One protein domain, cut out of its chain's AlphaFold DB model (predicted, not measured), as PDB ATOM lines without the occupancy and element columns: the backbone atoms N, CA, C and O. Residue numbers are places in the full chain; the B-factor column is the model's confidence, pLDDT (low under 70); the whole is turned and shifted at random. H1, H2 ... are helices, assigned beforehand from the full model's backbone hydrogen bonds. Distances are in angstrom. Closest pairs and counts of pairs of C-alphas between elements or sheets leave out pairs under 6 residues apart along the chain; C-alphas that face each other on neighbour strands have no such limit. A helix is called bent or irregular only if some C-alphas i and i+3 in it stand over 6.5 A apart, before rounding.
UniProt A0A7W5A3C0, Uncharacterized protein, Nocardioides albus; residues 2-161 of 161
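What this domain is: This is residues 2 to 161 of the 161 residues of an uncharacterized protein of Nocardioides albus (UniProt A0A7W5A3C0). H1 slants through the middle of an elongated body, between bent H2 and bent H3, with the H5 and H6 hairpin alongside; H4 folds back on H3b. The printed part, all helix, has 160 residues with six named helices, H1 to H6. It is compact, radius of gyration of the C-alphas 17.0 A, spanning 55 by 31 by 21 A.

How they stand to each other: Start at H1, residues 2 to 22; it touches H2a, 32 to 49, closest at the C-alphas of Ala 15 and Met 39, 4.2 A. By hydrogen bonds H2a and H2b, 52 to 62, are one helix, bent, as are H3a, 67 to 80, and H3b, 83 to 97; C-alphas 49 and 52 are 7.0 A apart, like 80 and 83. H3b forms a hairpin with H4, 100 to 111, and H5, 113 to 133, with H6, 136 to 159. In H1, H2b, H3a and H3b every O i to N i+4 pair is within hydrogen-bond range.

Where its parts are: Find C-alpha 2 at (-47.998, 26.747, 39.968), where H1 begins; H6 ends at C-alpha 159, (-24.553, 40.012, 57.390).

The domain as a whole: The printed part has no cut and no long link; pLDDT is under 70 at residues 100, 102, 104 to 111 and 160 to 161.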
ATOM      1  N   SER A   2     -47.824  25.813  38.850       89.44
ATOM      2  CA  SER A   2     -47.998  26.747  39.968       89.44
ATOM      3  C   SER A   2     -46.798  26.820  40.916       89.44
ATOM      4  O   SER A   2     -46.325  27.906  41.234       89.44
ATOM      5  N   LEU A   3     -46.208  25.673  41.266       88.88
ATOM      6  CA  LEU A   3     -44.980  25.619  42.069       88.88
ATOM      7  C   LEU A   3     -43.814  26.379  41.418       88.88
ATOM      8  O   LEU A   3     -43.098  27.109  42.095       88.88
ATOM      9  N   VAL A   4     -43.653  26.266  40.096       91.31
ATOM     10  CA  VAL A   4     -42.598  26.984  39.362       91.31
ATOM     11  C   VAL A   4     -42.835  28.490  39.430       91.31
ATOM     12  O   VAL A   4     -41.901  29.246  39.685       91.31
ATOM     13  N   VAL A   5     -44.085  28.930  39.264       91.75
ATOM     14  CA  VAL A   5     -44.451  30.349  39.380       91.75
ATOM     15  C   VAL A   5     -44.155  30.873  40.787       91.75
ATOM     16  O   VAL A   5     -43.585  31.952  40.915       91.75
ATOM     17  N   LEU A   6     -44.455  30.105  41.840       90.56
ATOM     18  CA  LEU A   6     -44.122  30.491  43.216       90.56
ATOM     19  C   LEU A   6     -42.621  30.605  43.455       90.56
ATOM     20  O   LEU A   6     -42.180  31.560  44.091       90.56
ATOM     21  N   VAL A   7     -41.829  29.674  42.922       92.44
ATOM     22  CA  VAL A   7     -40.366  29.750  43.012       92.44
ATOM     23  C   VAL A   7     -39.848  31.000  42.302       92.44
ATOM     24  O   VAL A   7     -39.015  31.709  42.859       92.44
ATOM     25  N   LEU A   8     -40.364  31.319  41.111       92.19
ATOM     26  CA  LEU A   8     -39.983  32.529  40.377       92.19
ATOM     27  C   LEU A   8     -40.368  33.808  41.130       92.19
ATOM     28  O   LEU A   8     -39.550  34.721  41.230       92.19
ATOM     29  N   LEU A   9     -41.577  33.863  41.696       90.94
ATOM     30  CA  LEU A   9     -42.011  34.988  42.526       90.94
ATOM     31  C   LEU A   9     -41.144  35.125  43.783       90.94
ATOM     32  O   LEU A   9     -40.736  36.234  44.111       90.94
ATOM     33  N   GLY A  10     -40.799  34.016  44.442       91.38
ATOM     34  CA  GLY A  10     -39.906  34.006  45.603       91.38
ATOM     35  C   GLY A  10     -38.485  34.471  45.270       91.38
ATOM     36  O   GLY A  10     -37.902  35.255  46.014       91.38
ATOM     37  N   LEU A  11     -37.940  34.063  44.119       93.06
ATOM     38  CA  LEU A  11     -36.638  34.530  43.630       93.06
ATOM     39  C   LEU A  11     -36.643  36.031  43.331       93.06
ATOM     40  O   LEU A  11     -35.702  36.736  43.700       93.06
ATOM     41  N   LEU A  12     -37.697  36.519  42.677       90.81
ATOM     42  CA  LEU A  12     -37.863  37.936  42.372       90.81
ATOM     43  C   LEU A  12     -37.961  38.767  43.659       90.81
ATOM     44  O   LEU A  12     -37.282  39.779  43.817       90.81
ATOM     45  N   ASP A  13     -38.766  38.304  44.605       90.38
ATOM     46  CA  ASP A  13     -38.947  38.928  45.908       90.38
ATOM     47  C   ASP A  13     -37.655  38.931  46.750       90.38
ATOM     48  O   ASP A  13     -37.309  39.926  47.399       90.38
ATOM     49  N   ALA A  14     -36.867  37.857  46.674       91.50
ATOM     50  CA  ALA A  14     -35.547  37.796  47.283       91.50
ATOM     51  C   ALA A  14     -34.555  38.766  46.626       91.50
ATOM     52  O   ALA A  14     -33.792  39.423  47.336       91.50
ATOM     53  N   ALA A  15     -34.592  38.912  45.297       90.12
ATOM     54  CA  ALA A  15     -33.801  39.911  44.584       90.12
ATOM     55  C   ALA A  15     -34.131  41.330  45.074       90.12
ATOM     56  O   ALA A  15     -33.223  42.091  45.402       90.12
ATOM     57  N   PHE A  16     -35.417  41.666  45.212       87.50
ATOM     58  CA  PHE A  16     -35.843  42.966  45.740       87.50
ATOM     59  C   PHE A  16     -35.474  43.177  47.199       87.50
ATOM     60  O   PHE A  16     -35.097  44.278  47.585       87.50
ATOM     61  N   SER A  17     -35.566  42.139  48.020       88.19
ATOM     62  CA  SER A  17     -35.117  42.202  49.411       88.19
ATOM     63  C   SER A  17     -33.614  42.479  49.495       88.19
ATOM     64  O   SER A  17     -33.177  43.287  50.311       88.19
ATOM     65  N   GLY A  18     -32.823  41.885  48.597       87.88
ATOM     66  CA  GLY A  18     -31.395  42.168  48.478       87.88
ATOM     67  C   GLY A  18     -31.077  43.573  47.966       87.88
ATOM     68  O   GLY A  18     -30.197  44.230  48.519       87.88
ATOM     69  N   PHE A  19     -31.822  44.058  46.970       86.50
ATOM     70  CA  PHE A  19     -31.755  45.445  46.504       86.50
ATOM     71  C   PHE A  19     -32.042  46.431  47.645       86.50
ATOM     72  O   PHE A  19     -31.232  47.306  47.929       86.50
ATOM     73  N   ARG A  20     -33.150  46.237  48.374       85.50
ATOM     74  CA  ARG A  20     -33.550  47.091  49.507       85.50
ATOM     75  C   ARG A  20     -32.519  47.096  50.633       85.50
ATOM     76  O   ARG A  20     -32.260  48.147  51.200       85.50
ATOM     77  N   SER A  21     -31.904  45.950  50.914       86.44
ATOM     78  CA  SER A  21     -30.825  45.852  51.901       86.44
ATOM     79  C   SER A  21     -29.578  46.647  51.482       86.44
ATOM     80  O   SER A  21     -28.866  47.170  52.336       86.44
ATOM     81  N   ALA A  22     -29.274  46.738  50.182       84.44
ATOM     82  CA  ALA A  22     -28.125  47.498  49.679       84.44
ATOM     83  C   ALA A  22     -28.373  49.017  49.667       84.44
ATOM     84  O   ALA A  22     -27.449  49.794  49.919       84.44
ATOM     85  N   GLN A  23     -29.619  49.432  49.433       80.56
ATOM     86  CA  GLN A  23     -30.015  50.837  49.388       80.56
ATOM     87  C   GLN A  23     -29.704  51.565  50.708       80.56
ATOM     88  O   GLN A  23     -30.021  51.097  51.801       80.56
ATOM     89  N   GLY A  24     -29.061  52.733  50.603       75.75
ATOM     90  CA  GLY A  24     -28.695  53.577  51.747       75.75
ATOM     91  C   GLY A  24     -27.401  53.192  52.476       75.75
ATOM     92  O   GLY A  24     -27.056  53.846  53.458       75.75
ATOM     93  N   ARG A  25     -26.662  52.169  52.016       77.25
ATOM     94  CA  ARG A  25     -25.353  51.795  52.600       77.25
ATOM     95  C   ARG A  25     -24.164  52.551  52.018       77.25
ATOM     96  O   ARG A  25     -23.131  52.653  52.672       77.25
ATOM     97  N   SER A  26     -24.313  53.074  50.810       77.06
ATOM     98  CA  SER A  26     -23.274  53.792  50.084       77.06
ATOM     99  C   SER A  26     -23.734  55.211  49.809       77.06
ATOM    100  O   SER A  26     -24.830  55.429  49.302       77.06
ATOM    101  N   GLY A  27     -22.894  56.179  50.171       75.12
ATOM    102  CA  GLY A  27     -23.097  57.594  49.855       75.12
ATOM    103  C   GLY A  27     -22.578  57.980  48.469       75.12
ATOM    104  O   GLY A  27     -22.373  59.166  48.220       75.12
ATOM    105  N   LEU A  28     -22.279  57.000  47.604       79.88
ATOM    106  CA  LEU A  28     -21.850  57.258  46.229       79.88
ATOM    107  C   LEU A  28     -22.984  57.910  45.417       79.88
ATOM    108  O   LEU A  28     -24.058  58.171  45.933       79.88
ATOM    109  N   VAL A  29     -22.730  58.271  44.164       76.00
ATOM    110  CA  VAL A  29     -23.783  58.761  43.248       76.00
ATOM    111  C   VAL A  29     -24.130  57.688  42.215       76.00
ATOM    112  O   VAL A  29     -25.266  57.606  41.753       76.00
ATOM    113  N   ASP A  30     -23.156  56.839  41.875       78.12
ATOM    114  CA  ASP A  30     -23.359  55.642  41.069       78.12
ATOM    115  C   ASP A  30     -23.425  54.416  41.984       78.12
ATOM    116  O   ASP A  30     -22.446  54.049  42.639       78.12
ATOM    117  N   HIS A  31     -24.605  53.806  42.034       81.00
ATOM    118  CA  HIS A  31     -24.916  52.659  42.884       81.00
ATOM    119  C   HIS A  31     -25.277  51.413  42.080       81.00
ATOM    120  O   HIS A  31     -25.599  50.383  42.671       81.00
ATOM    121  N   ALA A  32     -25.222  51.471  40.744       81.81
ATOM    122  CA  ALA A  32     -25.744  50.398  39.900       81.81
ATOM    123  C   ALA A  32     -25.060  49.057  40.209       81.81
ATOM    124  O   ALA A  32     -25.707  48.011  40.292       81.81
ATOM    125  N   HIS A  33     -23.745  49.087  40.436       85.19
ATOM    126  CA  HIS A  33     -22.991  47.893  40.797       85.19
ATOM    127  C   HIS A  33     -23.421  47.313  42.153       85.19
ATOM    128  O   HIS A  33     -23.632  46.105  42.271       85.19
ATOM    129  N   GLU A  34     -23.574  48.158  43.172       85.38
ATOM    130  CA  GLU A  34     -23.950  47.721  44.518       85.38
ATOM    131  C   GLU A  34     -25.375  47.166  44.567       85.38
ATOM    132  O   GLU A  34     -25.610  46.133  45.200       85.38
ATOM    133  N   ASP A  35     -26.294  47.787  43.829       85.44
ATOM    134  CA  ASP A  35     -27.673  47.334  43.668       85.44
ATOM    135  C   ASP A  35     -27.729  45.934  43.045       85.44
ATOM    136  O   ASP A  35     -28.370  45.025  43.584       85.44
ATOM    137  N   HIS A  36     -26.988  45.719  41.953       87.31
ATOM    138  CA  HIS A  36     -26.889  44.411  41.309       87.31
ATOM    139  C   HIS A  36     -26.294  43.347  42.238       87.31
ATOM    140  O   HIS A  36     -26.797  42.221  42.307       87.31
ATOM    141  N   VAL A  37     -25.240  43.688  42.984       90.56
ATOM    142  CA  VAL A  37     -24.635  42.775  43.963       90.56
ATOM    143  C   VAL A  37     -25.620  42.457  45.093       90.56
ATOM    144  O   VAL A  37     -25.723  41.295  45.497       90.56
ATOM    145  N   GLY A  38     -26.375  43.446  45.574       88.81
ATOM    146  CA  GLY A  38     -27.439  43.274  46.563       88.81
ATOM    147  C   GLY A  38     -28.508  42.292  46.089       88.81
ATOM    148  O   GLY A  38     -28.783  41.301  46.772       88.81
ATOM    149  N   MET A  39     -29.036  42.496  44.879       91.25
ATOM    150  CA  MET A  39     -30.009  41.591  44.257       91.25
ATOM    151  C   MET A  39     -29.487  40.155  44.174       91.25
ATOM    152  O   MET A  39     -30.168  39.217  44.590       91.25
ATOM    153  N   LEU A  40     -28.250  39.971  43.697       93.75
ATOM    154  CA  LEU A  40     -27.629  38.649  43.582       93.75
ATOM    155  C   LEU A  40     -27.457  37.963  44.942       93.75
ATOM    156  O   LEU A  40     -27.642  36.750  45.037       93.75
ATOM    157  N   ARG A  41     -27.121  38.706  46.004       92.62
ATOM    158  CA  ARG A  41     -27.037  38.151  47.365       92.62
ATOM    159  C   ARG A  41     -28.393  37.640  47.843       92.62
ATOM    160  O   ARG A  41     -28.446  36.548  48.404       92.62
ATOM    161  N   GLY A  42     -29.468  38.380  47.576       91.88
ATOM    162  CA  GLY A  42     -30.832  37.950  47.887       91.88
ATOM    163  C   GLY A  42     -31.237  36.683  47.138       91.88
ATOM    164  O   GLY A  42     -31.602  35.691  47.768       91.88
ATOM    165  N   VAL A  43     -31.057  36.667  45.813       93.75
ATOM    166  CA  VAL A  43     -31.330  35.490  44.966       93.75
ATOM    167  C   VAL A  43     -30.545  34.263  45.430       93.75
ATOM    168  O   VAL A  43     -31.094  33.168  45.479       93.75
ATOM    169  N   ARG A  44     -29.271  34.422  45.809       94.69
ATOM    170  CA  ARG A  44     -28.437  33.312  46.303       94.69
ATOM    171  C   ARG A  44     -28.867  32.800  47.674       94.69
ATOM    172  O   ARG A  44     -28.677  31.623  47.959       94.69
ATOM    173  N   LEU A  45     -29.403  33.665  48.533       92.94
ATOM    174  CA  LEU A  45     -29.823  33.296  49.884       92.94
ATOM    175  C   LEU A  45     -31.171  32.560  49.891       92.94
ATOM    176  O   LEU A  45     -31.392  31.692  50.733       92.94
ATOM    177  N   PHE A  46     -32.052  32.873  48.941       93.69
ATOM    178  CA  PHE A  46     -33.396  32.304  48.877       93.69
ATOM    179  C   PHE A  46     -33.443  30.763  48.818       93.69
ATOM    180  O   PHE A  46     -34.177  30.188  49.624       93.69
ATOM    181  N   PRO A  47     -32.660  30.064  47.967       92.81
ATOM    182  CA  PRO A  47     -32.633  28.601  47.949       92.81
ATOM    183  C   PRO A  47     -32.208  27.997  49.288       92.81
ATOM    184  O   PRO A  47     -32.767  26.991  49.712       92.81
ATOM    185  N   TRP A  48     -31.257  28.630  49.982       94.38
ATOM    186  CA  TRP A  48     -30.808  28.173  51.296       94.38
ATOM    187  C   TRP A  48     -31.913  28.287  52.340       94.38
ATOM    188  O   TRP A  48     -32.166  27.329  53.066       94.38
ATOM    189  N   LEU A  49     -32.606  29.425  52.393       92.38
ATOM    190  CA  LEU A  49     -33.682  29.650  53.361       92.38
ATOM    191  C   LEU A  49     -34.945  28.839  53.048       92.38
ATOM    192  O   LEU A  49     -35.645  28.421  53.965       92.38
ATOM    193  N   SER A  50     -35.210  28.570  51.771       91.88
ATOM    194  CA  SER A  50     -36.374  27.790  51.331       91.88
ATOM    195  C   SER A  50     -36.119  26.279  51.302       91.88
ATOM    196  O   SER A  50     -37.052  25.504  51.099       91.88
ATOM    197  N   SER A  51     -34.874  25.841  51.529       92.75
ATOM    198  CA  SER A  51     -34.482  24.426  51.491       92.75
ATOM    199  C   SER A  51     -35.276  23.556  52.464       92.75
ATOM    200  O   SER A  51     -35.606  22.425  52.126       92.75
ATOM    201  N   ALA A  52     -35.650  24.086  53.632       93.06
ATOM    202  CA  ALA A  52     -36.444  23.354  54.615       93.06
ATOM    203  C   ALA A  52     -37.848  23.014  54.086       93.06
ATOM    204  O   ALA A  52     -38.307  21.887  54.245       93.06
ATOM    205  N   ALA A  53     -38.507  23.952  53.398       92.19
ATOM    206  CA  ALA A  53     -39.817  23.718  52.788       92.19
ATOM    207  C   ALA A  53     -39.739  22.695  51.645       92.19
ATOM    208  O   ALA A  53     -40.572  21.796  51.551       92.19
ATOM    209  N   VAL A  54     -38.696  22.797  50.812       92.62
ATOM    210  CA  VAL A  54     -38.417  21.819  49.747       92.62
ATOM    211  C   VAL A  54     -38.089  20.445  50.337       92.62
ATOM    212  O   VAL A  54     -38.496  19.433  49.780       92.62
ATOM    213  N   GLY A  55     -37.399  20.399  51.478       93.56
ATOM    214  CA  GLY A  55     -37.090  19.170  52.200       93.56
ATOM    215  C   GLY A  55     -38.344  18.448  52.685       93.56
ATOM    216  O   GLY A  55     -38.441  17.242  52.497       93.56
ATOM    217  N   VAL A  56     -39.327  19.175  53.231       94.31
ATOM    218  CA  VAL A  56     -40.627  18.591  53.618       94.31
ATOM    219  C   VAL A  56     -41.339  18.003  52.403       94.31
ATOM    220  O   VAL A  56     -41.714  16.838  52.438       94.31
ATOM    221  N   LEU A  57     -41.439  18.762  51.306       93.00
ATOM    222  CA  LEU A  57     -42.015  18.264  50.052       93.00
ATOM    223  C   LEU A  57     -41.296  16.998  49.555       93.00
ATOM    224  O   LEU A  57     -41.937  16.032  49.159       93.00
ATOM    225  N   ALA A  58     -39.962  16.991  49.571       93.31
ATOM    226  CA  ALA A  58     -39.176  15.850  49.116       93.31
ATOM    227  C   ALA A  58     -39.395  14.610  49.997       93.31
ATOM    228  O   ALA A  58     -39.515  13.510  49.465       93.31
ATOM    229  N   ILE A  59     -39.464  14.779  51.321       95.56
ATOM    230  CA  ILE A  59     -39.748  13.688  52.260       95.56
ATOM    231  C   ILE A  59     -41.140  13.113  51.996       95.56
ATOM    232  O   ILE A  59     -41.269  11.900  51.872       95.56
ATOM    233  N   ASP A  60     -42.157  13.958  51.846       93.62
ATOM    234  CA  ASP A  60     -43.527  13.519  51.573       93.62
ATOM    235  C   ASP A  60     -43.631  12.725  50.267       93.62
ATOM    236  O   ASP A  60     -44.218  11.642  50.241       93.62
ATOM    237  N   LEU A  61     -42.973  13.197  49.204       92.19
ATOM    238  CA  LEU A  61     -42.905  12.476  47.931       92.19
ATOM    239  C   LEU A  61     -42.181  11.127  48.062       92.19
ATOM    240  O   LEU A  61     -42.599  10.144  47.453       92.19
ATOM    241  N   LEU A  62     -41.122  11.045  48.876       95.00
ATOM    242  CA  LEU A  62     -40.427   9.782  49.162       95.00
ATOM    243  C   LEU A  62     -41.282   8.814  49.991       95.00
ATOM    244  O   LEU A  62     -41.135   7.600  49.853       95.00
ATOM    245  N   LEU A  63     -42.174   9.339  50.832       94.19
ATOM    246  CA  LEU A  63     -43.150   8.564  51.600       94.19
ATOM    247  C   LEU A  63     -44.389   8.176  50.773       94.19
ATOM    248  O   LEU A  63     -45.281   7.510  51.299       94.19
ATOM    249  N   GLY A  64     -44.439   8.551  49.490       90.06
ATOM    250  CA  GLY A  64     -45.520   8.202  48.570       90.06
ATOM    251  C   GLY A  64     -46.768   9.076  48.697       90.06
ATOM    252  O   GLY A  64     -47.835   8.651  48.263       90.06
ATOM    253  N   GLN A  65     -46.656  10.264  49.300       89.06
ATOM    254  CA  GLN A  65     -47.741  11.246  49.308       89.06
ATOM    255  C   GLN A  65     -47.955  11.840  47.914       89.06
ATOM    256  O   GLN A  65     -47.031  11.914  47.098       89.06
ATOM    257  N   ASP A  66     -49.183  12.280  47.652       86.62
ATOM    258  CA  ASP A  66     -49.555  12.850  46.363       86.62
ATOM    259  C   ASP A  66     -49.049  14.295  46.213       86.62
ATOM    260  O   ASP A  66     -49.189  15.143  47.099       86.62
ATOM    261  N   LEU A  67     -48.481  14.602  45.046       91.12
ATOM    262  CA  LEU A  67     -48.064  15.950  44.676       91.12
ATOM    263  C   LEU A  67     -49.273  16.884  44.482       91.12
ATOM    264  O   LEU A  67     -49.125  18.106  44.588       91.12
ATOM    265  N   GLU A  68     -50.462  16.340  44.207       91.50
ATOM    266  CA  GLU A  68     -51.682  17.119  43.962       91.50
ATOM    267  C   GLU A  68     -52.062  18.040  45.127       91.50
ATOM    268  O   GLU A  68     -52.492  19.175  44.888       91.50
ATOM    269  N   ALA A  69     -51.832  17.622  46.376       90.50
ATOM    270  CA  ALA A  69     -52.098  18.446  47.556       90.50
ATOM    271  C   ALA A  69     -51.233  19.719  47.566       90.50
ATOM    272  O   ALA A  69     -51.726  20.834  47.765       90.50
ATOM    273  N   TYR A  70     -49.944  19.580  47.246       91.31
ATOM    274  CA  TYR A  70     -49.009  20.700  47.141       91.31
ATOM    275  C   TYR A  70     -49.302  21.612  45.953       91.31
ATOM    276  O   TYR A  70     -49.157  22.831  46.061       91.31
ATOM    277  N   VAL A  71     -49.713  21.046  44.817       93.69
ATOM    278  CA  VAL A  71     -50.094  21.832  43.636       93.69
ATOM    279  C   VAL A  71     -51.360  22.636  43.918       93.69
ATOM    280  O   VAL A  71     -51.366  23.840  43.674       93.69
ATOM    281  N   SER A  72     -52.374  22.018  44.523       93.12
ATOM    282  CA  SER A  72     -53.626  22.685  44.899       93.12
ATOM    283  C   SER A  72     -53.392  23.801  45.921       93.12
ATOM    284  O   SER A  72     -53.933  24.902  45.799       93.12
ATOM    285  N   ALA A  73     -52.527  23.554  46.908       93.12
ATOM    286  CA  ALA A  73     -52.095  24.570  47.862       93.12
ATOM    287  C   ALA A  73     -51.347  25.724  47.176       93.12
ATOM    288  O   ALA A  73     -51.591  26.891  47.487       93.12
ATOM    289  N   ALA A  74     -50.473  25.414  46.216       92.75
ATOM    290  CA  ALA A  74     -49.750  26.411  45.436       92.75
ATOM    291  C   ALA A  74     -50.685  27.266  44.568       92.75
ATOM    292  O   ALA A  74     -50.498  28.479  44.495       92.75
ATOM    293  N   ASP A  75     -51.699  26.663  43.947       94.31
ATOM    294  CA  ASP A  75     -52.726  27.370  43.177       94.31
ATOM    295  C   ASP A  75     -53.513  28.343  44.048       94.31
ATOM    296  O   ASP A  75     -53.677  29.513  43.693       94.31
ATOM    297  N   LEU A  76     -53.945  27.888  45.225       94.06
ATOM    298  CA  LEU A  76     -54.670  28.731  46.166       94.06
ATOM    299  C   LEU A  76     -53.796  29.889  46.667       94.06
ATOM    300  O   LEU A  76     -54.257  31.027  46.748       94.06
ATOM    301  N   PHE A  77     -52.525  29.622  46.965       93.31
ATOM    302  CA  PHE A  77     -51.579  30.657  47.373       93.31
ATOM    303  C   PHE A  77     -51.355  31.691  46.261       93.31
ATOM    304  O   PHE A  77     -51.388  32.898  46.513       93.31
ATOM    305  N   LEU A  78     -51.169  31.229  45.019       93.56
ATOM    306  CA  LEU A  78     -51.027  32.099  43.852       93.56
ATOM    307  C   LEU A  78     -52.269  32.945  43.623       93.56
ATOM    308  O   LEU A  78     -52.123  34.123  43.323       93.56
ATOM    309  N   LEU A  79     -53.469  32.395  43.793       94.69
ATOM    310  CA  LEU A  79     -54.711  33.149  43.627       94.69
ATOM    311  C   LEU A  79     -54.755  34.381  44.545       94.69
ATOM    312  O   LEU A  79     -55.214  35.446  44.135       94.69
ATOM    313  N   ILE A  80     -54.240  34.248  45.769       92.75
ATOM    314  CA  ILE A  80     -54.215  35.327  46.763       92.75
ATOM    315  C   ILE A  80     -53.082  36.319  46.480       92.75
ATOM    316  O   ILE A  80     -53.272  37.529  46.605       92.75
ATOM    317  N   ILE A  81     -51.901  35.831  46.093       91.62
ATOM    318  CA  ILE A  81     -50.719  36.680  45.890       91.62
ATOM    319  C   ILE A  81     -50.679  37.338  44.509       91.62
ATOM    320  O   ILE A  81     -50.128  38.429  44.381       91.62
ATOM    321  N   ALA A  82     -51.262  36.729  43.478       90.69
ATOM    322  CA  ALA A  82     -51.169  37.201  42.099       90.69
ATOM    323  C   ALA A  82     -51.583  38.673  41.909       90.69
ATOM    324  O   ALA A  82     -50.838  39.384  41.234       90.69
ATOM    325  N   PRO A  83     -52.674  39.189  42.515       91.38
ATOM    326  CA  PRO A  83     -53.028  40.605  42.399       91.38
ATOM    327  C   PRO A  83     -51.941  41.527  42.958       91.38
ATOM    328  O   PRO A  83     -51.574  42.520  42.332       91.38
ATOM    329  N   PHE A  84     -51.381  41.173  44.117       87.75
ATOM    330  CA  PHE A  84     -50.300  41.930  44.741       87.75
ATOM    331  C   PHE A  84     -49.016  41.864  43.903       87.75
ATOM    332  O   PHE A  84     -48.408  42.894  43.612       87.75
ATOM    333  N   ALA A  85     -48.641  40.669  43.441       87.25
ATOM    334  CA  ALA A  85     -47.487  40.470  42.571       87.25
ATOM    335  C   ALA A  85     -47.626  41.236  41.246       87.25
ATOM    336  O   ALA A  85     -46.655  41.828  40.782       87.25
ATOM    337  N   ALA A  86     -48.824  41.289  40.659       89.06
ATOM    338  CA  ALA A  86     -49.091  42.042  39.439       89.06
ATOM    339  C   ALA A  86     -48.864  43.549  39.631       89.06
ATOM    340  O   ALA A  86     -48.237  44.179  38.781       89.06
ATOM    341  N   VAL A  87     -49.301  44.121  40.760       86.75
ATOM    342  CA  VAL A  87     -49.042  45.534  41.092       86.75
ATOM    343  C   VAL A  87     -47.541  45.797  41.222       86.75
ATOM    344  O   VAL A  87     -47.036  46.764  40.652       86.75
ATOM    345  N   VAL A  88     -46.808  44.916  41.909       83.38
ATOM    346  CA  VAL A  88     -45.347  45.031  42.070       83.38
ATOM    347  C   VAL A  88     -44.616  44.902  40.727       83.38
ATOM    348  O   VAL A  88     -43.687  45.658  40.449       83.38
ATOM    349  N   LEU A  89     -45.039  43.985  39.858       84.69
ATOM    350  CA  LEU A  89     -44.457  43.817  38.525       84.69
ATOM    351  C   LEU A  89     -44.750  45.006  37.609       84.69
ATOM    352  O   LEU A  89     -43.859  45.457  36.891       84.69
ATOM    353  N   LEU A  90     -45.970  45.543  37.650       84.25
ATOM    354  CA  LEU A  90     -46.343  46.733  36.886       84.25
ATOM    355  C   LEU A  90     -45.506  47.940  37.316       84.25
ATOM    356  O   LEU A  90     -45.010  48.696  36.484       84.25
ATOM    357  N   ALA A  91     -45.306  48.084  38.619       79.50
ATOM    358  CA  ALA A  91     -44.437  49.090  39.195       79.50
ATOM    359  C   ALA A  91     -42.977  48.946  38.759       79.50
ATOM    360  O   ALA A  91     -42.334  49.936  38.414       79.50
ATOM    361  N   LEU A  92     -42.462  47.716  38.729       77.62
ATOM    362  CA  LEU A  92     -41.121  47.434  38.233       77.62
ATOM    363  C   LEU A  92     -40.986  47.782  36.747       77.62
ATOM    364  O   LEU A  92     -40.001  48.399  36.342       77.62
ATOM    365  N   ALA A  93     -41.981  47.419  35.938       82.69
ATOM    366  CA  ALA A  93     -42.016  47.763  34.522       82.69
ATOM    367  C   ALA A  93     -42.036  49.287  34.328       82.69
ATOM    368  O   ALA A  93     -41.267  49.820  33.529       82.69
ATOM    369  N   ALA A  94     -42.843  49.999  35.118       81.19
ATOM    370  CA  ALA A  94     -42.880  51.457  35.129       81.19
ATOM    371  C   ALA A  94     -41.517  52.056  35.521       81.19
ATOM    372  O   ALA A  94     -41.036  52.960  34.844       81.19
ATOM    373  N   TYR A  95     -40.850  51.516  36.546       74.44
ATOM    374  CA  TYR A  95     -39.500  51.936  36.932       74.44
ATOM    375  C   TYR A  95     -38.481  51.716  35.800       74.44
ATOM    376  O   TYR A  95     -37.663  52.592  35.520       74.44
ATOM    377  N   GLY A  96     -38.546  50.581  35.098       75.81
ATOM    378  CA  GLY A  96     -37.648  50.278  33.982       75.81
ATOM    379  C   GLY A  96     -37.836  51.204  32.776       75.81
ATOM    380  O   GLY A  96     -36.848  51.670  32.207       75.81
ATOM    381  N   ILE A  97     -39.089  51.500  32.419       82.94
ATOM    382  CA  ILE A  97     -39.461  52.164  31.158       82.94
ATOM    383  C   ILE A  97     -39.535  53.694  31.291       82.94
ATOM    384  O   ILE A  97     -39.213  54.409  30.342       82.94
ATOM    385  N   LEU A  98     -39.981  54.222  32.437       78.19
ATOM    386  CA  LEU A  98     -40.269  55.651  32.580       78.19
ATOM    387  C   LEU A  98     -39.007  56.506  32.783       78.19
ATOM    388  O   LEU A  98     -37.959  56.043  33.238       78.19
ATOM    389  N   ARG A  99     -39.140  57.799  32.458       76.75
ATOM    390  CA  ARG A  99     -38.104  58.829  32.652       76.75
ATOM    391  C   ARG A  99     -37.783  59.022  34.139       76.75
ATOM    392  O   ARG A  99     -38.613  58.748  35.005       76.75
ATOM    393  N   TRP A 100     -36.582  59.527  34.424       69.00
ATOM    394  CA  TRP A 100     -36.017  59.661  35.775       69.00
ATOM    395  C   TRP A 100     -36.949  60.336  36.794       69.00
ATOM    396  O   TRP A 100     -37.030  59.873  37.930       69.00
ATOM    397  N   GLU A 101     -37.714  61.360  36.398       71.69
ATOM    398  CA  GLU A 101     -38.628  62.048  37.324       71.69
ATOM    399  C   GLU A 101     -39.765  61.134  37.818       71.69
ATOM    400  O   GLU A 101     -40.166  61.187  38.979       71.69
ATOM    401  N   LEU A 102     -40.256  60.244  36.952       69.44
ATOM    402  CA  LEU A 102     -41.340  59.309  37.263       69.44
ATOM    403  C   LEU A 102     -40.837  58.035  37.955       69.44
ATOM    404  O   LEU A 102     -41.603  57.383  38.664       69.44
ATOM    405  N   ARG A 103     -39.546  57.701  37.808       70.19
ATOM    406  CA  ARG A 103     -38.905  56.593  38.539       70.19
ATOM    407  C   ARG A 103     -38.930  56.811  40.047       70.19
ATOM    408  O   ARG A 103     -39.178  55.862  40.785       70.19
ATOM    409  N   TYR A 104     -38.722  58.050  40.493       68.50
ATOM    410  CA  TYR A 104     -38.795  58.415  41.911       68.50
ATOM    411  C   TYR A 104     -40.207  58.264  42.476       68.50
ATOM    412  O   TYR A 104     -40.383  57.787  43.593       68.50
ATOM    413  N   LEU A 105     -41.225  58.632  41.695       67.38
ATOM    414  CA  LEU A 105     -42.616  58.485  42.109       67.38
ATOM    415  C   LEU A 105     -43.021  57.004  42.182       67.38
ATOM    416  O   LEU A 105     -43.645  56.583  43.154       67.38
ATOM    417  N   ALA A 106     -42.610  56.200  41.195       68.06
ATOM    418  CA  ALA A 106     -42.819  54.755  41.206       68.06
ATOM    419  C   ALA A 106     -42.087  54.084  42.381       68.06
ATOM    420  O   ALA A 106     -42.668  53.246  43.068       68.06
ATOM    421  N   SER A 107     -40.842  54.475  42.675       68.12
ATOM    422  CA  SER A 107     -40.124  53.920  43.822       68.12
ATOM    423  C   SER A 107     -40.780  54.325  45.146       68.12
ATOM    424  O   SER A 107     -41.033  53.462  45.978       68.12
ATOM    425  N   ALA A 108     -41.162  55.591  45.326       69.12
ATOM    426  CA  ALA A 108     -41.785  56.065  46.561       69.12
ATOM    427  C   ALA A 108     -43.144  55.398  46.840       69.12
ATOM    428  O   ALA A 108     -43.430  55.023  47.978       69.12
ATOM    429  N   ILE A 109     -43.972  55.218  45.806       66.81
ATOM    430  CA  ILE A 109     -45.319  54.644  45.946       66.81
ATOM    431  C   ILE A 109     -45.281  53.121  46.106       66.81
ATOM    432  O   ILE A 109     -46.162  52.562  46.758       66.81
ATOM    433  N   ILE A 110     -44.282  52.432  45.545       65.25
ATOM    434  CA  ILE A 110     -44.242  50.964  45.562       65.25
ATOM    435  C   ILE A 110     -43.234  50.411  46.567       65.25
ATOM    436  O   ILE A 110     -43.598  49.553  47.371       65.25
ATOM    437  N   LEU A 111     -41.990  50.897  46.590       65.50
ATOM    438  CA  LEU A 111     -40.978  50.365  47.512       65.50
ATOM    439  C   LEU A 111     -41.278  50.675  48.982       65.50
ATOM    440  O   LEU A 111     -40.782  49.947  49.835       65.50
ATOM    441  N   GLY A 112     -42.087  51.686  49.305       71.12
ATOM    442  CA  GLY A 112     -42.524  51.935  50.684       71.12
ATOM    443  C   GLY A 112     -43.737  51.074  51.076       71.12
ATOM    444  O   GLY A 112     -43.593  50.101  51.819       71.12
ATOM    445  N   PRO A 113     -44.940  51.389  50.568       78.12
ATOM    446  CA  PRO A 113     -46.177  50.693  50.923       78.12
ATOM    447  C   PRO A 113     -46.173  49.191  50.623       78.12
ATOM    448  O   PRO A 113     -46.504  48.402  51.507       78.12
ATOM    449  N   CYS A 114     -45.781  48.753  49.417       77.88
ATOM    450  CA  CYS A 114     -45.840  47.326  49.069       77.88
ATOM    451  C   CYS A 114     -44.852  46.504  49.901       77.88
ATOM    452  O   CYS A 114     -45.176  45.392  50.308       77.88
ATOM    453  N   THR A 115     -43.694  47.071  50.234       80.12
ATOM    454  CA  THR A 115     -42.749  46.464  51.179       80.12
ATOM    455  C   THR A 115     -43.379  46.238  52.551       80.12
ATOM    456  O   THR A 115     -43.222  45.162  53.124       80.12
ATOM    457  N   PHE A 116     -44.114  47.224  53.071       84.12
ATOM    458  CA  PHE A 116     -44.788  47.098  54.363       84.12
ATOM    459  C   PHE A 116     -45.941  46.089  54.317       84.12
ATOM    460  O   PHE A 116     -46.116  45.310  55.247       84.12
ATOM    461  N   LEU A 117     -46.706  46.065  53.223       87.31
ATOM    462  CA  LEU A 117     -47.829  45.145  53.019       87.31
ATOM    463  C   LEU A 117     -47.389  43.689  52.807       87.31
ATOM    464  O   LEU A 117     -48.108  42.775  53.209       87.31
ATOM    465  N   ARG A 118     -46.211  43.464  52.215       88.12
ATOM    466  CA  ARG A 118     -45.653  42.140  51.881       88.12
ATOM    467  C   ARG A 118     -45.785  41.098  53.006       88.12
ATOM    468  O   ARG A 118     -46.406  40.068  52.745       88.12
ATOM    469  N   PRO A 119     -45.256  41.302  54.234       90.25
ATOM    470  CA  PRO A 119     -45.351  40.298  55.296       90.25
ATOM    471  C   PRO A 119     -46.798  39.944  55.646       90.25
ATOM    472  O   PRO A 119     -47.094  38.776  55.887       90.25
ATOM    473  N   TYR A 120     -47.711  40.916  55.615       93.12
ATOM    474  CA  TYR A 120     -49.123  40.684  55.915       93.12
ATOM    475  C   TYR A 120     -49.816  39.880  54.814       93.12
ATOM    476  O   TYR A 120     -50.508  38.914  55.120       93.12
ATOM    477  N   VAL A 121     -49.592  40.230  53.543       91.69
ATOM    478  CA  VAL A 121     -50.192  39.530  52.394       91.69
ATOM    479  C   VAL A 121     -49.711  38.080  52.329       91.69
ATOM    480  O   VAL A 121     -50.525  37.166  52.211       91.69
ATOM    481  N   VAL A 122     -48.401  37.857  52.465       92.50
ATOM    482  CA  VAL A 122     -47.799  36.516  52.407       92.50
ATOM    483  C   VAL A 122     -48.264  35.654  53.586       92.50
ATOM    484  O   VAL A 122     -48.632  34.496  53.395       92.50
ATOM    485  N   THR A 123     -48.308  36.217  54.797       93.38
ATOM    486  CA  THR A 123     -48.779  35.491  55.988       93.38
ATOM    487  C   THR A 123     -50.271  35.175  55.897       93.38
ATOM    488  O   THR A 123     -50.678  34.058  56.205       93.38
ATOM    489  N   ALA A 124     -51.095  36.114  55.422       93.81
ATOM    490  CA  ALA A 124     -52.521  35.878  55.218       93.81
ATOM    491  C   ALA A 124     -52.767  34.771  54.181       93.81
ATOM    492  O   ALA A 124     -53.551  33.861  54.444       93.81
ATOM    493  N   ALA A 125     -52.055  34.795  53.049       92.81
ATOM    494  CA  ALA A 125     -52.136  33.742  52.038       92.81
ATOM    495  C   ALA A 125     -51.780  32.366  52.624       92.81
ATOM    496  O   ALA A 125     -52.494  31.391  52.395       92.81
ATOM    497  N   ALA A 126     -50.726  32.302  53.442       92.75
ATOM    498  CA  ALA A 126     -50.310  31.076  54.112       92.75
ATOM    499  C   ALA A 126     -51.372  30.549  55.080       92.75
ATOM    500  O   ALA A 126     -51.681  29.363  55.049       92.75
ATOM    501  N   ILE A 127     -51.972  31.423  55.895       94.12
ATOM    502  CA  ILE A 127     -53.050  31.045  56.818       94.12
ATOM    503  C   ILE A 127     -54.229  30.451  56.043       94.12
ATOM    504  O   ILE A 127     -54.741  29.402  56.430       94.12
ATOM    505  N   VAL A 128     -54.640  31.074  54.934       94.06
ATOM    506  CA  VAL A 128     -55.743  30.543  54.120       94.06
ATOM    507  C   VAL A 128     -55.383  29.171  53.546       94.06
ATOM    508  O   VAL A 128     -56.208  28.264  53.623       94.06
ATOM    509  N   VAL A 129     -54.165  28.984  53.031       92.06
ATOM    510  CA  VAL A 129     -53.701  27.674  52.541       92.06
ATOM    511  C   VAL A 129     -53.705  26.628  53.650       92.06
ATOM    512  O   VAL A 129     -54.258  25.555  53.450       92.06
ATOM    513  N   ILE A 130     -53.157  26.939  54.825       92.31
ATOM    514  CA  ILE A 130     -53.096  26.018  55.970       92.31
ATOM    515  C   ILE A 130     -54.503  25.577  56.389       92.31
ATOM    516  O   ILE A 130     -54.750  24.391  56.588       92.31
ATOM    517  N   VAL A 131     -55.442  26.523  56.478       93.00
ATOM    518  CA  VAL A 131     -56.833  26.242  56.863       93.00
ATOM    519  C   VAL A 131     -57.567  25.420  55.798       93.00
ATOM    520  O   VAL A 131     -58.459  24.646  56.135       93.00
ATOM    521  N   ARG A 132     -57.224  25.582  54.513       91.69
ATOM    522  CA  ARG A 132     -57.917  24.924  53.393       91.69
ATOM    523  C   ARG A 132     -57.309  23.594  52.964       91.69
ATOM    524  O   ARG A 132     -58.058  22.758  52.475       91.69
ATOM    525  N   ALA A 133     -56.004  23.403  53.125       84.75
ATOM    526  CA  ALA A 133     -55.318  22.185  52.710       84.75
ATOM    527  C   ALA A 133     -55.696  20.988  53.592       84.75
ATOM    528  O   ALA A 133     -55.752  19.871  53.102       84.75
ATOM    529  N   GLY A 134     -55.945  21.204  54.889       81.69
ATOM    530  CA  GLY A 134     -56.304  20.129  55.826       81.69
ATOM    531  C   GLY A 134     -55.176  19.130  56.126       81.69
ATOM    532  O   GLY A 134     -55.332  18.287  57.005       81.69
ATOM    533  N   GLU A 135     -54.031  19.251  55.454       88.19
ATOM    534  CA  GLU A 135     -52.861  18.389  55.598       88.19
ATOM    535  C   GLU A 135     -51.743  19.078  56.383       88.19
ATOM    536  O   GLU A 135     -51.339  20.211  56.101       88.19
ATOM    537  N   VAL A 136     -51.208  18.366  57.380       91.38
ATOM    538  CA  VAL A 136     -50.173  18.898  58.275       91.38
ATOM    539  C   VAL A 136     -48.880  19.180  57.516       91.38
ATOM    540  O   VAL A 136     -48.259  20.215  57.743       91.38
ATOM    541  N   SER A 137     -48.474  18.307  56.598       91.75
ATOM    542  CA  SER A 137     -47.222  18.466  55.856       91.75
ATOM    543  C   SER A 137     -47.249  19.667  54.911       91.75
ATOM    544  O   SER A 137     -46.294  20.449  54.891       91.75
ATOM    545  N   VAL A 138     -48.366  19.891  54.213       91.81
ATOM    546  CA  VAL A 138     -48.605  21.105  53.421       91.81
ATOM    547  C   VAL A 138     -48.545  22.345  54.312       91.81
ATOM    548  O   VAL A 138     -47.900  23.332  53.951       91.81
ATOM    549  N   ALA A 139     -49.145  22.293  55.506       92.75
ATOM    550  CA  ALA A 139     -49.095  23.403  56.450       92.75
ATOM    551  C   ALA A 139     -47.667  23.707  56.936       92.75
ATOM    552  O   ALA A 139     -47.263  24.877  56.984       92.75
ATOM    553  N   VAL A 140     -46.876  22.676  57.251       94.88
ATOM    554  CA  VAL A 140     -45.463  22.827  57.632       94.88
ATOM    555  C   VAL A 140     -44.657  23.410  56.473       94.88
ATOM    556  O   VAL A 140     -43.941  24.393  56.665       94.88
ATOM    557  N   ALA A 141     -44.798  22.865  55.263       93.12
ATOM    558  CA  ALA A 141     -44.080  23.341  54.085       93.12
ATOM    559  C   ALA A 141     -44.421  24.804  53.755       93.12
ATOM    560  O   ALA A 141     -43.513  25.609  53.542       93.12
ATOM    561  N   ALA A 142     -45.706  25.175  53.785       92.69
ATOM    562  CA  ALA A 142     -46.157  26.547  53.562       92.69
ATOM    563  C   ALA A 142     -45.582  27.510  54.613       92.69
ATOM    564  O   ALA A 142     -45.057  28.569  54.268       92.69
ATOM    565  N   THR A 143     -45.610  27.118  55.889       94.38
ATOM    566  CA  THR A 143     -45.049  27.918  56.989       94.38
ATOM    567  C   THR A 143     -43.544  28.123  56.815       94.38
ATOM    568  O   THR A 143     -43.056  29.251  56.900       94.38
ATOM    569  N   LEU A 144     -42.798  27.055  56.517       94.75
ATOM    570  CA  LEU A 144     -41.355  27.128  56.286       94.75
ATOM    571  C   LEU A 144     -41.011  27.984  55.064       94.75
ATOM    572  O   LEU A 144     -40.057  28.756  55.121       94.75
ATOM    573  N   ALA A 145     -41.792  27.897  53.985       92.62
ATOM    574  CA  ALA A 145     -41.586  28.710  52.791       92.62
ATOM    575  C   ALA A 145     -41.776  30.204  53.092       92.62
ATOM    576  O   ALA A 145     -40.942  31.025  52.712       92.62
ATOM    577  N   VAL A 146     -42.829  30.557  53.834       93.69
ATOM    578  CA  VAL A 146     -43.112  31.940  54.250       93.69
ATOM    579  C   VAL A 146     -42.001  32.480  55.140       93.69
ATOM    580  O   VAL A 146     -41.500  33.578  54.899       93.69
ATOM    581  N   ILE A 147     -41.570  31.697  56.134       94.50
ATOM    582  CA  ILE A 147     -40.441  32.063  56.994       94.50
ATOM    583  C   ILE A 147     -39.186  32.272  56.144       94.50
ATOM    584  O   ILE A 147     -38.509  33.283  56.310       94.50
ATOM    585  N   GLY A 148     -38.896  31.362  55.213       91.62
ATOM    586  CA  GLY A 148     -37.728  31.448  54.341       91.62
ATOM    587  C   GLY A 148     -37.716  32.722  53.496       91.62
ATOM    588  O   GLY A 148     -36.707  33.425  53.461       91.62
ATOM    589  N   VAL A 149     -38.852  33.067  52.886       91.25
ATOM    590  CA  VAL A 149     -39.042  34.291  52.092       91.25
ATOM    591  C   VAL A 149     -38.871  35.551  52.949       91.25
ATOM    592  O   VAL A 149     -38.123  36.464  52.586       91.25
ATOM    593  N   LEU A 150     -39.531  35.612  54.107       91.50
ATOM    594  CA  LEU A 150     -39.485  36.784  54.986       91.50
ATOM    595  C   LEU A 150     -38.133  36.939  55.695       91.50
ATOM    596  O   LEU A 150     -37.745  38.057  56.022       91.50
ATOM    597  N   ALA A 151     -37.386  35.850  55.884       93.44
ATOM    598  CA  ALA A 151     -36.076  35.867  56.524       93.44
ATOM    599  C   ALA A 151     -34.947  36.394  55.622       93.44
ATOM    600  O   ALA A 151     -33.892  36.750  56.148       93.44
ATOM    601  N   VAL A 152     -35.138  36.488  54.297       90.75
ATOM    602  CA  VAL A 152     -34.095  36.970  53.367       90.75
ATOM    603  C   VAL A 152     -33.573  38.345  53.793       90.75
ATOM    604  O   VAL A 152     -32.373  38.524  53.981       90.75
ATOM    605  N   GLU A 153     -34.474  39.303  53.987       87.88
ATOM    606  CA  GLU A 153     -34.145  40.689  54.330       87.88
ATOM    607  C   GLU A 153     -33.403  40.831  55.676       87.88
ATOM    608  O   GLU A 153     -32.263  41.302  55.665       87.88
ATOM    609  N   PRO A 154     -33.930  40.349  56.822       88.94
ATOM    610  CA  PRO A 154     -33.240  40.487  58.105       88.94
ATOM    611  C   PRO A 154     -31.908  39.727  58.158       88.94
ATOM    612  O   PRO A 154     -30.993  40.137  58.875       88.94
ATOM    613  N   VAL A 155     -31.765  38.621  57.420       91.00
ATOM    614  CA  VAL A 155     -30.493  37.886  57.350       91.00
ATOM    615  C   VAL A 155     -29.456  38.662  56.540       91.00
ATOM    616  O   VAL A 155     -28.297  38.725  56.956       91.00
ATOM    617  N   LEU A 156     -29.845  39.274  55.418       88.44
ATOM    618  CA  LEU A 156     -28.947  40.135  54.643       88.44
ATOM    619  C   LEU A 156     -28.524  41.368  55.440       88.44
ATOM    620  O   LEU A 156     -27.343  41.712  55.437       88.44
ATOM    621  N   ASP A 157     -29.448  41.970  56.189       86.19
ATOM    622  CA  ASP A 157     -29.155  43.141  57.015       86.19
ATOM    623  C   ASP A 157     -28.203  42.859  58.169       86.19
ATOM    624  O   ASP A 157     -27.377  43.704  58.510       86.19
ATOM    625  N   ARG A 158     -28.272  41.660  58.755       86.31
ATOM    626  CA  ARG A 158     -27.324  41.235  59.792       86.31
ATOM    627  C   ARG A 158     -25.941  40.908  59.242       86.31
ATOM    628  O   ARG A 158     -24.972  41.117  59.950       86.31
ATOM    629  N   ARG A 159     -25.839  40.385  58.015       77.69
ATOM    630  CA  ARG A 159     -24.553  40.012  57.390       77.69
ATOM    631  C   ARG A 159     -23.760  41.199  56.841       77.69
ATOM    632  O   ARG A 159     -22.617  41.019  56.439       77.69
ATOM    633  N   ALA A 160     -24.388  42.363  56.747       68.81
ATOM    634  CA  ALA A 160     -23.773  43.576  56.225       68.81
ATOM    635  C   ALA A 160     -23.332  44.567  57.314       68.81
ATOM    636  O   ALA A 160     -22.750  45.596  56.975       68.81
ATOM    637  N   LYS A 161     -23.635  44.273  58.583       57.78
ATOM    638  CA  LYS A 161     -23.069  44.945  59.757       57.78
ATOM    639  C   LYS A 161     -21.842  44.178  60.227       57.78
ATOM    640  O   LYS A 161     -20.901  44.852  60.686       57.78
TER     641      LYS A 161